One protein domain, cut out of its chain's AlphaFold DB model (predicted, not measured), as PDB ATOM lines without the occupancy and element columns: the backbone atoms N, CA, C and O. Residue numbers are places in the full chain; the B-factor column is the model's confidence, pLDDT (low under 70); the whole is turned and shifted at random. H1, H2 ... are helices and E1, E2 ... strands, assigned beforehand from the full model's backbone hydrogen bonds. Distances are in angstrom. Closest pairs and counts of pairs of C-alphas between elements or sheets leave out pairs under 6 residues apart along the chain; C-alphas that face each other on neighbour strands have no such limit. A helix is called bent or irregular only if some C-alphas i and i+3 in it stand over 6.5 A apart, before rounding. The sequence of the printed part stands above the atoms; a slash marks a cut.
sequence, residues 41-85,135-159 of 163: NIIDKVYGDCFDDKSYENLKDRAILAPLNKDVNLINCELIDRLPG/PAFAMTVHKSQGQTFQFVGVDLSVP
ATOM      1  N   ASN A  41     -23.967  20.303  36.080       88.56
ATOM      2  CA  ASN A  41     -22.810  20.058  35.225       88.56
ATOM      3  C   ASN A  41     -21.522  20.026  36.075       88.56
ATOM      4  O   ASN A  41     -21.279  20.906  36.908       88.56
ATOM      5  N   ILE A  42     -20.723  18.978  35.877       91.19
ATOM      6  CA  ILE A  42     -19.488  18.735  36.623       91.19
ATOM      7  C   ILE A  42     -18.426  19.807  36.353       91.19
ATOM      8  O   ILE A  42     -17.660  20.140  37.252       91.19
ATOM      9  N   ILE A  43     -18.430  20.408  35.158       91.38
ATOM     10  CA  ILE A  43     -17.564  21.536  34.798       91.38
ATOM     11  C   ILE A  43     -17.838  22.719  35.719       91.38
ATOM     12  O   ILE A  43     -16.909  23.252  36.314       91.38
ATOM     13  N   ASP A  44     -19.107  23.083  35.903       90.69
ATOM     14  CA  ASP A  44     -19.484  24.200  36.775       90.69
ATOM     15  C   ASP A  44     -19.149  23.891  38.237       90.69
ATOM     16  O   ASP A  44     -18.751  24.770  38.996       90.69
ATOM     17  N   LYS A  45     -19.256  22.620  38.641       90.00
ATOM     18  CA  LYS A  45     -18.936  22.211  40.009       90.00
ATOM     19  C   LYS A  45     -17.432  22.228  40.306       90.00
ATOM     20  O   LYS A  45     -17.057  22.542  41.430       90.00
ATOM     21  N   VAL A  46     -16.595  21.880  39.326       91.00
ATOM     22  CA  VAL A  46     -15.132  21.778  39.472       91.00
ATOM     23  C   VAL A  46     -14.418  23.081  39.140       91.00
ATOM     24  O   VAL A  46     -13.431  23.403  39.794       91.00
ATOM     25  N   TYR A  47     -14.901  23.840  38.162       90.38
ATOM     26  CA  TYR A  47     -14.222  25.021  37.628       90.38
ATOM     27  C   TYR A  47     -15.102  26.276  37.587       90.38
ATOM     28  O   TYR A  47     -14.633  27.309  37.120       90.38
ATOM     29  N   GLY A  48     -16.353  26.227  38.058       87.69
ATOM     30  CA  GLY A  48     -17.291  27.349  37.932       87.69
ATOM     31  C   GLY A  48     -16.781  28.660  38.535       87.69
ATOM     32  O   GLY A  48     -16.895  29.710  37.916       87.69
ATOM     33  N   ASP A  49     -16.145  28.588  39.701       84.00
ATOM     34  CA  ASP A  49     -15.506  29.720  40.389       84.00
ATOM     35  C   ASP A  49     -14.207  30.202  39.716       84.00
ATOM     36  O   ASP A  49     -13.730  31.300  39.994       84.00
ATOM     37  N   CYS A  50     -13.636  29.401  38.815       80.06
ATOM     38  CA  CYS A  50     -12.427  29.731  38.070       80.06
ATOM     39  C   CYS A  50     -12.723  30.528  36.789       80.06
ATOM     40  O   CYS A  50     -11.791  31.043  36.178       80.06
ATOM     41  N   PHE A  51     -13.985  30.625  36.355       78.81
ATOM     42  CA  PHE A  51     -14.347  31.415  35.173       78.81
ATOM     43  C   PHE A  51     -14.394  32.920  35.456       78.81
ATOM     44  O   PHE A  51     -14.092  33.718  34.569       78.81
ATOM     45  N   ASP A  52     -14.728  33.308  36.688       72.81
ATOM     46  CA  ASP A  52     -14.802  34.715  37.099       72.81
ATOM     47  C   ASP A  52     -13.440  35.265  37.548       72.81
ATOM     48  O   ASP A  52     -13.168  36.467  37.442       72.81
ATOM     49  N   ASP A  53     -12.562  34.387  38.034       67.31
ATOM     50  CA  ASP A  53     -11.239  34.750  38.515       67.31
ATOM     51  C   ASP A  53     -10.203  34.670  37.381       67.31
ATOM     52  O   ASP A  53      -9.975  33.627  36.773       67.31
ATOM     53  N   LYS A  54      -9.508  35.780  37.102       64.06
ATOM     54  CA  LYS A  54      -8.360  35.787  36.170       64.06
ATOM     55  C   LYS A  54      -7.112  35.124  36.773       64.06
ATOM     56  O   LYS A  54      -6.050  35.141  36.149       64.06
ATOM     57  N   SER A  55      -7.213  34.599  37.993       68.88
ATOM     58  CA  SER A  55      -6.160  33.864  38.674       68.88
ATOM     59  C   SER A  55      -6.098  32.407  38.220       68.88
ATOM     60  O   SER A  55      -7.034  31.628  38.377       68.88
ATOM     61  N   TYR A  56      -4.928  32.004  37.731       70.38
ATOM     62  CA  TYR A  56      -4.637  30.614  37.371       70.38
ATOM     63  C   TYR A  56      -4.374  29.714  38.592       70.38
ATOM     64  O   TYR A  56      -4.204  28.507  38.430       70.38
ATOM     65  N   GLU A  57      -4.328  30.275  39.807       74.00
ATOM     66  CA  GLU A  57      -4.018  29.522  41.031       74.00
ATOM     67  C   GLU A  57      -5.084  28.474  41.354       74.00
ATOM     68  O   GLU A  57      -4.747  27.363  41.758       74.00
ATOM     69  N   ASN A  58      -6.354  28.787  41.096       75.81
ATOM     70  CA  ASN A  58      -7.468  27.893  41.411       75.81
ATOM     71  C   ASN A  58      -7.604  26.732  40.413       75.81
ATOM     72  O   ASN A  58      -8.276  25.747  40.708       75.81
ATOM     73  N   LEU A  59      -6.936  26.806  39.253       81.31
ATOM     74  CA  LEU A  59      -7.014  25.786  38.200       81.31
ATOM     75  C   LEU A  59      -6.089  24.586  38.441       81.31
ATOM     76  O   LEU A  59      -6.320  23.516  37.884       81.31
ATOM     77  N   LYS A  60      -5.011  24.762  39.212       79.94
ATOM     78  CA  LYS A  60      -3.864  23.836  39.205       79.94
ATOM     79  C   LYS A  60      -4.085  22.541  39.983       79.94
ATOM     80  O   LYS A  60      -3.516  21.516  39.626       79.94
ATOM     81  N   ASP A  61      -4.910  22.595  41.022       85.44
ATOM     82  CA  ASP A  61      -5.130  21.486  41.952       85.44
ATOM     83  C   ASP A  61      -6.470  20.781  41.692       85.44
ATOM     84  O   ASP A  61      -6.978  20.058  42.553       85.44
ATOM     85  N   ARG A  62      -7.053  20.996  40.505       90.38
ATOM     86  CA  ARG A  62      -8.371  20.486  40.126       90.38
ATOM     87  C   ARG A  62      -8.313  19.662  38.852       90.38
ATOM     88  O   ARG A  62      -7.595  20.026  37.922       90.38
ATOM     89  N   ALA A  63      -9.107  18.599  38.788       93.31
ATOM     90  CA  ALA A  63      -9.243  17.787  37.583       93.31
ATOM     91  C   ALA A  63     -10.639  17.176  37.449       93.31
ATOM     92  O   ALA A  63     -11.287  16.840  38.439       93.31
ATOM     93  N   ILE A  64     -11.066  16.961  36.206       94.88
ATOM     94  CA  ILE A  64     -12.191  16.082  35.880       94.88
ATOM     95  C   ILE A  64     -11.646  14.762  35.331       94.88
ATOM     96  O   ILE A  64     -10.823  14.735  34.416       94.88
ATOM     97  N   LEU A  65     -12.103  13.645  35.878       94.38
ATOM     98  CA  LEU A  65     -11.733  12.313  35.424       94.38
ATOM     99  C   LEU A  65     -12.881  11.690  34.651       94.38
ATOM    100  O   LEU A  65     -13.994  11.647  35.155       94.38
ATOM    101  N   ALA A  66     -12.599  11.166  33.463       93.12
ATOM    102  CA  ALA A  66     -13.573  10.411  32.680       93.12
ATOM    103  C   ALA A  66     -12.984   9.070  32.197       93.12
ATOM    104  O   ALA A  66     -11.759   8.929  32.096       93.12
ATOM    105  N   PRO A  67     -13.805   8.055  31.878       90.44
ATOM    106  CA  PRO A  67     -13.306   6.757  31.430       90.44
ATOM    107  C   PRO A  67     -12.644   6.816  30.050       90.44
ATOM    108  O   PRO A  67     -11.597   6.201  29.835       90.44
ATOM    109  N   LEU A  68     -13.225   7.567  29.105       90.62
ATOM    110  CA  LEU A  68     -12.801   7.562  27.704       90.62
ATOM    111  C   LEU A  68     -12.103   8.858  27.299       90.62
ATOM    112  O   LEU A  68     -12.500   9.958  27.669       90.62
ATOM    113  N   ASN A  69     -11.102   8.734  26.420       89.94
ATOM    114  CA  ASN A  69     -10.425   9.904  25.850       89.94
ATOM    115  C   ASN A  69     -11.384  10.808  25.048       89.94
ATOM    116  O   ASN A  69     -11.123  11.999  24.933       89.94
ATOM    117  N   LYS A  70     -12.475  10.263  24.486       91.25
ATOM    118  CA  LYS A  70     -13.474  11.060  23.759       91.25
ATOM    119  C   LYS A  70     -14.153  12.066  24.690       91.25
ATOM    120  O   LYS A  70     -14.220  13.239  24.341       91.25
ATOM    121  N   ASP A  71     -14.588  11.615  25.861       91.50
ATOM    122  CA  ASP A  71     -15.295  12.453  26.834       91.50
ATOM    123  C   ASP A  71     -14.334  13.468  27.457       91.50
ATOM    124  O   ASP A  71     -14.626  14.657  27.499       91.50
ATOM    125  N   VAL A  72     -13.109  13.034  27.778       92.44
ATOM    126  CA  VAL A  72     -12.010  13.930  28.178       92.44
ATOM    127  C   VAL A  72     -11.781  15.049  27.162       92.44
ATOM    128  O   VAL A  72     -11.578  16.200  27.548       92.44
ATOM    129  N   ASN A  73     -11.778  14.733  25.867       92.00
ATOM    130  CA  ASN A  73     -11.585  15.741  24.829       92.00
ATOM    131  C   ASN A  73     -12.765  16.715  24.771       92.00
ATOM    132  O   ASN A  73     -12.531  17.913  24.668       92.00
ATOM    133  N   LEU A  74     -14.006  16.223  24.869       92.31
ATOM    134  CA  LEU A  74     -15.200  17.073  24.883       92.31
ATOM    135  C   LEU A  74     -15.183  18.041  26.072       92.31
ATOM    136  O   LEU A  74     -15.342  19.241  25.869       92.31
ATOM    137  N   ILE A  75     -14.894  17.538  27.275       93.00
ATOM    138  CA  ILE A  75     -14.817  18.349  28.497       93.00
ATOM    139  C   ILE A  75     -13.705  19.397  28.388       93.00
ATOM    140  O   ILE A  75     -13.917  20.558  28.727       93.00
ATOM    141  N   ASN A  76     -12.521  19.017  27.892       92.25
ATOM    142  CA  ASN A  76     -11.424  19.965  27.700       92.25
ATOM    143  C   ASN A  76     -11.775  21.058  26.679       92.25
ATOM    144  O   ASN A  76     -11.451  22.215  26.928       92.25
ATOM    145  N   CYS A  77     -12.422  20.719  25.557       91.19
ATOM    146  CA  CYS A  77     -12.874  21.718  24.584       91.19
ATOM    147  C   CYS A  77     -13.877  22.690  25.215       91.19
ATOM    148  O   CYS A  77     -13.673  23.896  25.156       91.19
ATOM    149  N   GLU A  78     -14.901  22.166  25.891       91.44
ATOM    150  CA  GLU A  78     -15.929  22.983  26.539       91.44
ATOM    151  C   GLU A  78     -15.344  23.911  27.614       91.44
ATOM    152  O   GLU A  78     -15.740  25.069  27.722       91.44
ATOM    153  N   LEU A  79     -14.367  23.434  28.388       89.56
ATOM    154  CA  LEU A  79     -13.658  24.256  29.367       89.56
ATOM    155  C   LEU A  79     -12.855  25.379  28.713       89.56
ATOM    156  O   LEU A  79     -12.916  26.510  29.185       89.56
ATOM    157  N   ILE A  80     -12.129  25.090  27.633       87.56
ATOM    158  CA  ILE A  80     -11.349  26.099  26.905       87.56
ATOM    159  C   ILE A  80     -12.262  27.179  26.326       87.56
ATOM    160  O   ILE A  80     -11.938  28.357  26.453       87.56
ATOM    161  N   ASP A  81     -13.409  26.793  25.767       87.69
ATOM    162  CA  ASP A  81     -14.381  27.729  25.190       87.69
ATOM    163  C   ASP A  81     -15.010  28.652  26.248       87.69
ATOM    164  O   ASP A  81     -15.420  29.773  25.942       87.69
ATOM    165  N   ARG A  82     -15.087  28.192  27.503       86.88
ATOM    166  CA  ARG A  82     -15.619  28.960  28.641       86.88
ATOM    167  C   ARG A  82     -14.569  29.820  29.346       86.88
ATOM    168  O   ARG A  82     -14.940  30.726  30.090       86.88
ATOM    169  N   LEU A  83     -13.276  29.545  29.161       82.38
ATOM    170  CA  LEU A  83     -12.217  30.273  29.856       82.38
ATOM    171  C   LEU A  83     -12.113  31.724  29.360       82.38
ATOM    172  O   LEU A  83     -12.085  31.973  28.152       82.38
ATOM    173  N   PRO A  84     -11.975  32.705  30.271       78.31
ATOM    174  CA  PRO A  84     -11.771  34.087  29.875       78.31
ATOM    175  C   PRO A  84     -10.374  34.262  29.265       78.31
ATOM    176  O   PRO A  84      -9.352  34.008  29.905       78.31
ATOM    177  N   GLY A  85     -10.300  34.756  28.032       76.88
ATOM    178  CA  GLY A  85      -9.022  35.053  27.395       76.88
ATOM    179  C   GLY A  85      -9.111  35.160  25.884       76.88
ATOM    180  O   GLY A  85     -10.133  34.865  25.275       76.88
ATOM    181  N   PRO A 135      -4.170  20.389  26.690       83.19
ATOM    182  CA  PRO A 135      -5.050  20.743  27.794       83.19
ATOM    183  C   PRO A 135      -5.265  19.520  28.692       83.19
ATOM    184  O   PRO A 135      -5.332  18.392  28.195       83.19
ATOM    185  N   ALA A 136      -5.305  19.746  30.002       86.19
ATOM    186  CA  ALA A 136      -5.372  18.685  31.004       86.19
ATOM    187  C   ALA A 136      -6.321  19.044  32.159       86.19
ATOM    188  O   ALA A 136      -6.089  18.633  33.291       86.19
ATOM    189  N   PHE A 137      -7.382  19.809  31.876       90.56
ATOM    190  CA  PHE A 137      -8.441  20.062  32.857       90.56
ATOM    191  C   PHE A 137      -9.270  18.800  33.100       90.56
ATOM    192  O   PHE A 137      -9.638  18.475  34.224       90.56
ATOM    193  N   ALA A 138      -9.505  18.042  32.030       94.12
ATOM    194  CA  ALA A 138      -9.963  16.672  32.115       94.12
ATOM    195  C   ALA A 138      -8.868  15.694  31.689       94.12
ATOM    196  O   ALA A 138      -8.072  15.976  30.785       94.12
ATOM    197  N   MET A 139      -8.862  14.508  32.292       94.31
ATOM    198  CA  MET A 139      -7.996  13.399  31.897       94.31
ATOM    199  C   MET A 139      -8.660  12.050  32.137       94.31
ATOM    200  O   MET A 139      -9.658  11.940  32.843       94.31
ATOM    201  N   THR A 140      -8.118  10.997  31.526       91.81
ATOM    202  CA  THR A 140      -8.649   9.661  31.784       91.81
ATOM    203  C   THR A 140      -8.219   9.176  33.161       91.81
ATOM    204  O   THR A 140      -7.117   9.501  33.604       91.81
ATOM    205  N   VAL A 141      -9.032   8.332  33.802       88.25
ATOM    206  CA  VAL A 141      -8.680   7.699  35.091       88.25
ATOM    207  C   VAL A 141      -7.310   7.010  35.023       88.25
ATOM    208  O   VAL A 141      -6.497   7.115  35.932       88.25
ATOM    209  N   HIS A 142      -6.992   6.365  33.899       86.44
ATOM    210  CA  HIS A 142      -5.676   5.754  33.703       86.44
ATOM    211  C   HIS A 142      -4.524   6.777  33.689       86.44
ATOM    212  O   HIS A 142      -3.444   6.502  34.202       86.44
ATOM    213  N   LYS A 143      -4.741   7.970  33.116       87.31
ATOM    214  CA  LYS A 143      -3.723   9.031  33.040       87.31
ATOM    215  C   LYS A 143      -3.548   9.790  34.357       87.31
ATOM    216  O   LYS A 143      -2.497  10.401  34.543       87.31
ATOM    217  N   SER A 144      -4.534   9.761  35.253       87.88
ATOM    218  CA  SER A 144      -4.436  10.411  36.564       87.88
ATOM    219  C   SER A 144      -3.668   9.587  37.601       87.88
ATOM    220  O   SER A 144      -3.341  10.101  38.670       87.88
ATOM    221  N   GLN A 145      -3.327   8.328  37.306       86.25
ATOM    222  CA  GLN A 145      -2.562   7.487  38.222       86.25
ATOM    223  C   GLN A 145      -1.199   8.119  38.558       86.25
ATOM    224  O   GLN A 145      -0.411   8.448  37.674       86.25
ATOM    225  N   GLY A 146      -0.912   8.268  39.854       85.69
ATOM    226  CA  GLY A 146       0.315   8.905  40.348       85.69
ATOM    227  C   GLY A 146       0.265  10.436  40.397       85.69
ATOM    228  O   GLY A 146       1.231  11.046  40.846       85.69
ATOM    229  N   GLN A 147      -0.844  11.057  39.984       85.31
ATOM    230  CA  GLN A 147      -1.080  12.492  40.148       85.31
ATOM    231  C   GLN A 147      -1.809  12.783  41.466       85.31
ATOM    232  O   GLN A 147      -2.484  11.918  42.026       85.31
ATOM    233  N   THR A 148      -1.654  14.006  41.973       86.06
ATOM    234  CA  THR A 148      -2.330  14.489  43.186       86.06
ATOM    235  C   THR A 148      -3.125  15.739  42.844       86.06
ATOM    236  O   THR A 148      -2.584  16.657  42.234       86.06
ATOM    237  N   PHE A 149      -4.388  15.766  43.257       86.75
ATOM    238  CA  PHE A 149      -5.313  16.885  43.095       86.75
ATOM    239  C   PHE A 149      -6.017  17.127  44.427       86.75
ATOM    240  O   PHE A 149      -6.253  16.171  45.167       86.75
ATOM    241  N   GLN A 150      -6.347  18.382  44.721       86.62
ATOM    242  CA  GLN A 150      -7.148  18.746  45.893       86.62
ATOM    243  C   GLN A 150      -8.640  18.556  45.623       86.62
ATOM    244  O   GLN A 150      -9.364  18.121  46.506       86.62
ATOM    245  N   PHE A 151      -9.100  18.846  44.401       87.50
ATOM    246  CA  PHE A 151     -10.508  18.711  44.040       87.50
ATOM    247  C   PHE A 151     -10.673  17.921  42.744       87.50
ATOM    248  O   PHE A 151     -10.134  18.292  41.701       87.50
ATOM    249  N   VAL A 152     -11.422  16.822  42.793       90.62
ATOM    250  CA  VAL A 152     -11.607  15.938  41.638       90.62
ATOM    251  C   VAL A 152     -13.085  15.713  41.377       90.62
ATOM    252  O   VAL A 152     -13.800  15.200  42.231       90.62
ATOM    253  N   GLY A 153     -13.529  16.040  40.166       92.50
ATOM    254  CA  GLY A 153     -14.800  15.554  39.639       92.50
ATOM    255  C   GLY A 153     -14.587  14.242  38.890       92.50
ATOM    256  O   GLY A 153     -13.639  14.131  38.120       92.50
ATOM    257  N   VAL A 154     -15.460  13.254  39.074       92.06
ATOM    258  CA  VAL A 154     -15.451  12.022  38.271       92.06
ATOM    259  C   VAL A 154     -16.721  11.972  37.428       92.06
ATOM    260  O   VAL A 154     -17.823  11.895  37.961       92.06
ATOM    261  N   ASP A 155     -16.566  12.032  36.110       91.88
ATOM    262  CA  ASP A 155     -17.648  11.881  35.146       91.88
ATOM    263  C   ASP A 155     -17.809  10.401  34.778       91.88
ATOM    264  O   ASP A 155     -17.012   9.843  34.024       91.88
ATOM    265  N   LEU A 156     -18.842   9.763  35.327       88.25
ATOM    266  CA  LEU A 156     -19.219   8.372  35.048       88.25
ATOM    267  C   LEU A 156     -20.475   8.282  34.166       88.25
ATOM    268  O   LEU A 156     -21.175   7.274  34.191       88.25
ATOM    269  N   SER A 157     -20.769   9.323  33.376       84.88
ATOM    270  CA  SER A 157     -21.920   9.336  32.454       84.88
ATOM    271  C   SER A 157     -21.838   8.245  31.380       84.88
ATOM    272  O   SER A 157     -22.842   7.894  30.762       84.88
ATOM    273  N   VAL A 158     -20.636   7.714  31.148       82.25
ATOM    274  CA  VAL A 158     -20.370   6.580  30.265       82.25
ATOM    275  C   VAL A 158     -19.865   5.407  31.110       82.25
ATOM    276  O   VAL A 158     -19.017   5.625  31.981       82.25
ATOM    277  N   PRO A 159     -20.327   4.167  30.852       75.44
ATOM    278  CA  PRO A 159     -19.859   2.996  31.579       75.44
ATOM    279  C   PRO A 159     -18.333   2.874  31.575       75.44
ATOM    280  O   PRO A 159     -17.674   2.978  30.536       75.44
TER     281      PRO A 159
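Overview. This is residues 41 to 85 and 135 to 159 of the 163 residues of the protein "ATP-dependent DNA helicase" of Biomphalaria glabrata (UniProt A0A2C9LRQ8). A small parallel sheet of three strands makes the core, with H1 and H3 running along one of its faces and the short H4 on the opposite face. The short H2 lies off the sheet and packs on H1. The 70 printed residues have four named helices and three named strands, in the order H1 H2 E1 H3 E2 H4 E3; the sheet's order is E2 E1 E3, and the class is mixed, helices and strands. The whole is compact, with a radius of gyration of the C-alphas of 11.5 A and spans of 33 by 23 by 18 A.

Along the chain. H1, residues 42 to 50, begins at C-alpha 42 (-19.488, 18.735, 36.623) and is 13.1 A long; it is irregular, with C-alphas 46 and 49 8.0 A apart. H2 is residues 56 to 59, E1 62 to 66 with 13.6 A, and H3 69 to 82 with 19.9 A. E2 is 138 to 140, H4 141 to 144, and E3 151 to 154, ending at C-alpha 154 (-15.451, 12.022, 38.271).

Arrangement. E1 is the inner strand, parallel to E3 at 13 degrees, with N 65 and O 153 2.8 A apart, and to E2 at 45 degrees, with N 139 and O 64 2.9 A apart. E2, H4 and E3 form a split strand-helix-strand unit, two parallel strands with a helix between and E1 between them in the sheet; its crossover is right-handed. H1 is on the sheet at a height of 9.2 A. H3 is on the same face, its Val 72 closest to Ala 138 of E2, C-alphas 5.2 A apart. H1 and H3 are close but not clearly touching, Ile 43 to Leu 79 being 7.2 A between C-alphas. H1 and H2 touch, closest at the C-alphas of Cys 50 and Asn 58, 6.3 A. In H3 every O i to N i+4 pair is within hydrogen-bond range, in H1 3 of 5; H2 and H4 are too short for such a pair.

Size, cuts and confidence. The C-alphas farthest apart, of Lys 54 and Pro 159, are 35.1 A apart. Residues 86 to 134 are not printed, and C-alphas 85 and 135 are 14.9 A apart across this cut. Of the links printed whole, none is long. Residues 53 to 55 have pLDDT under 70.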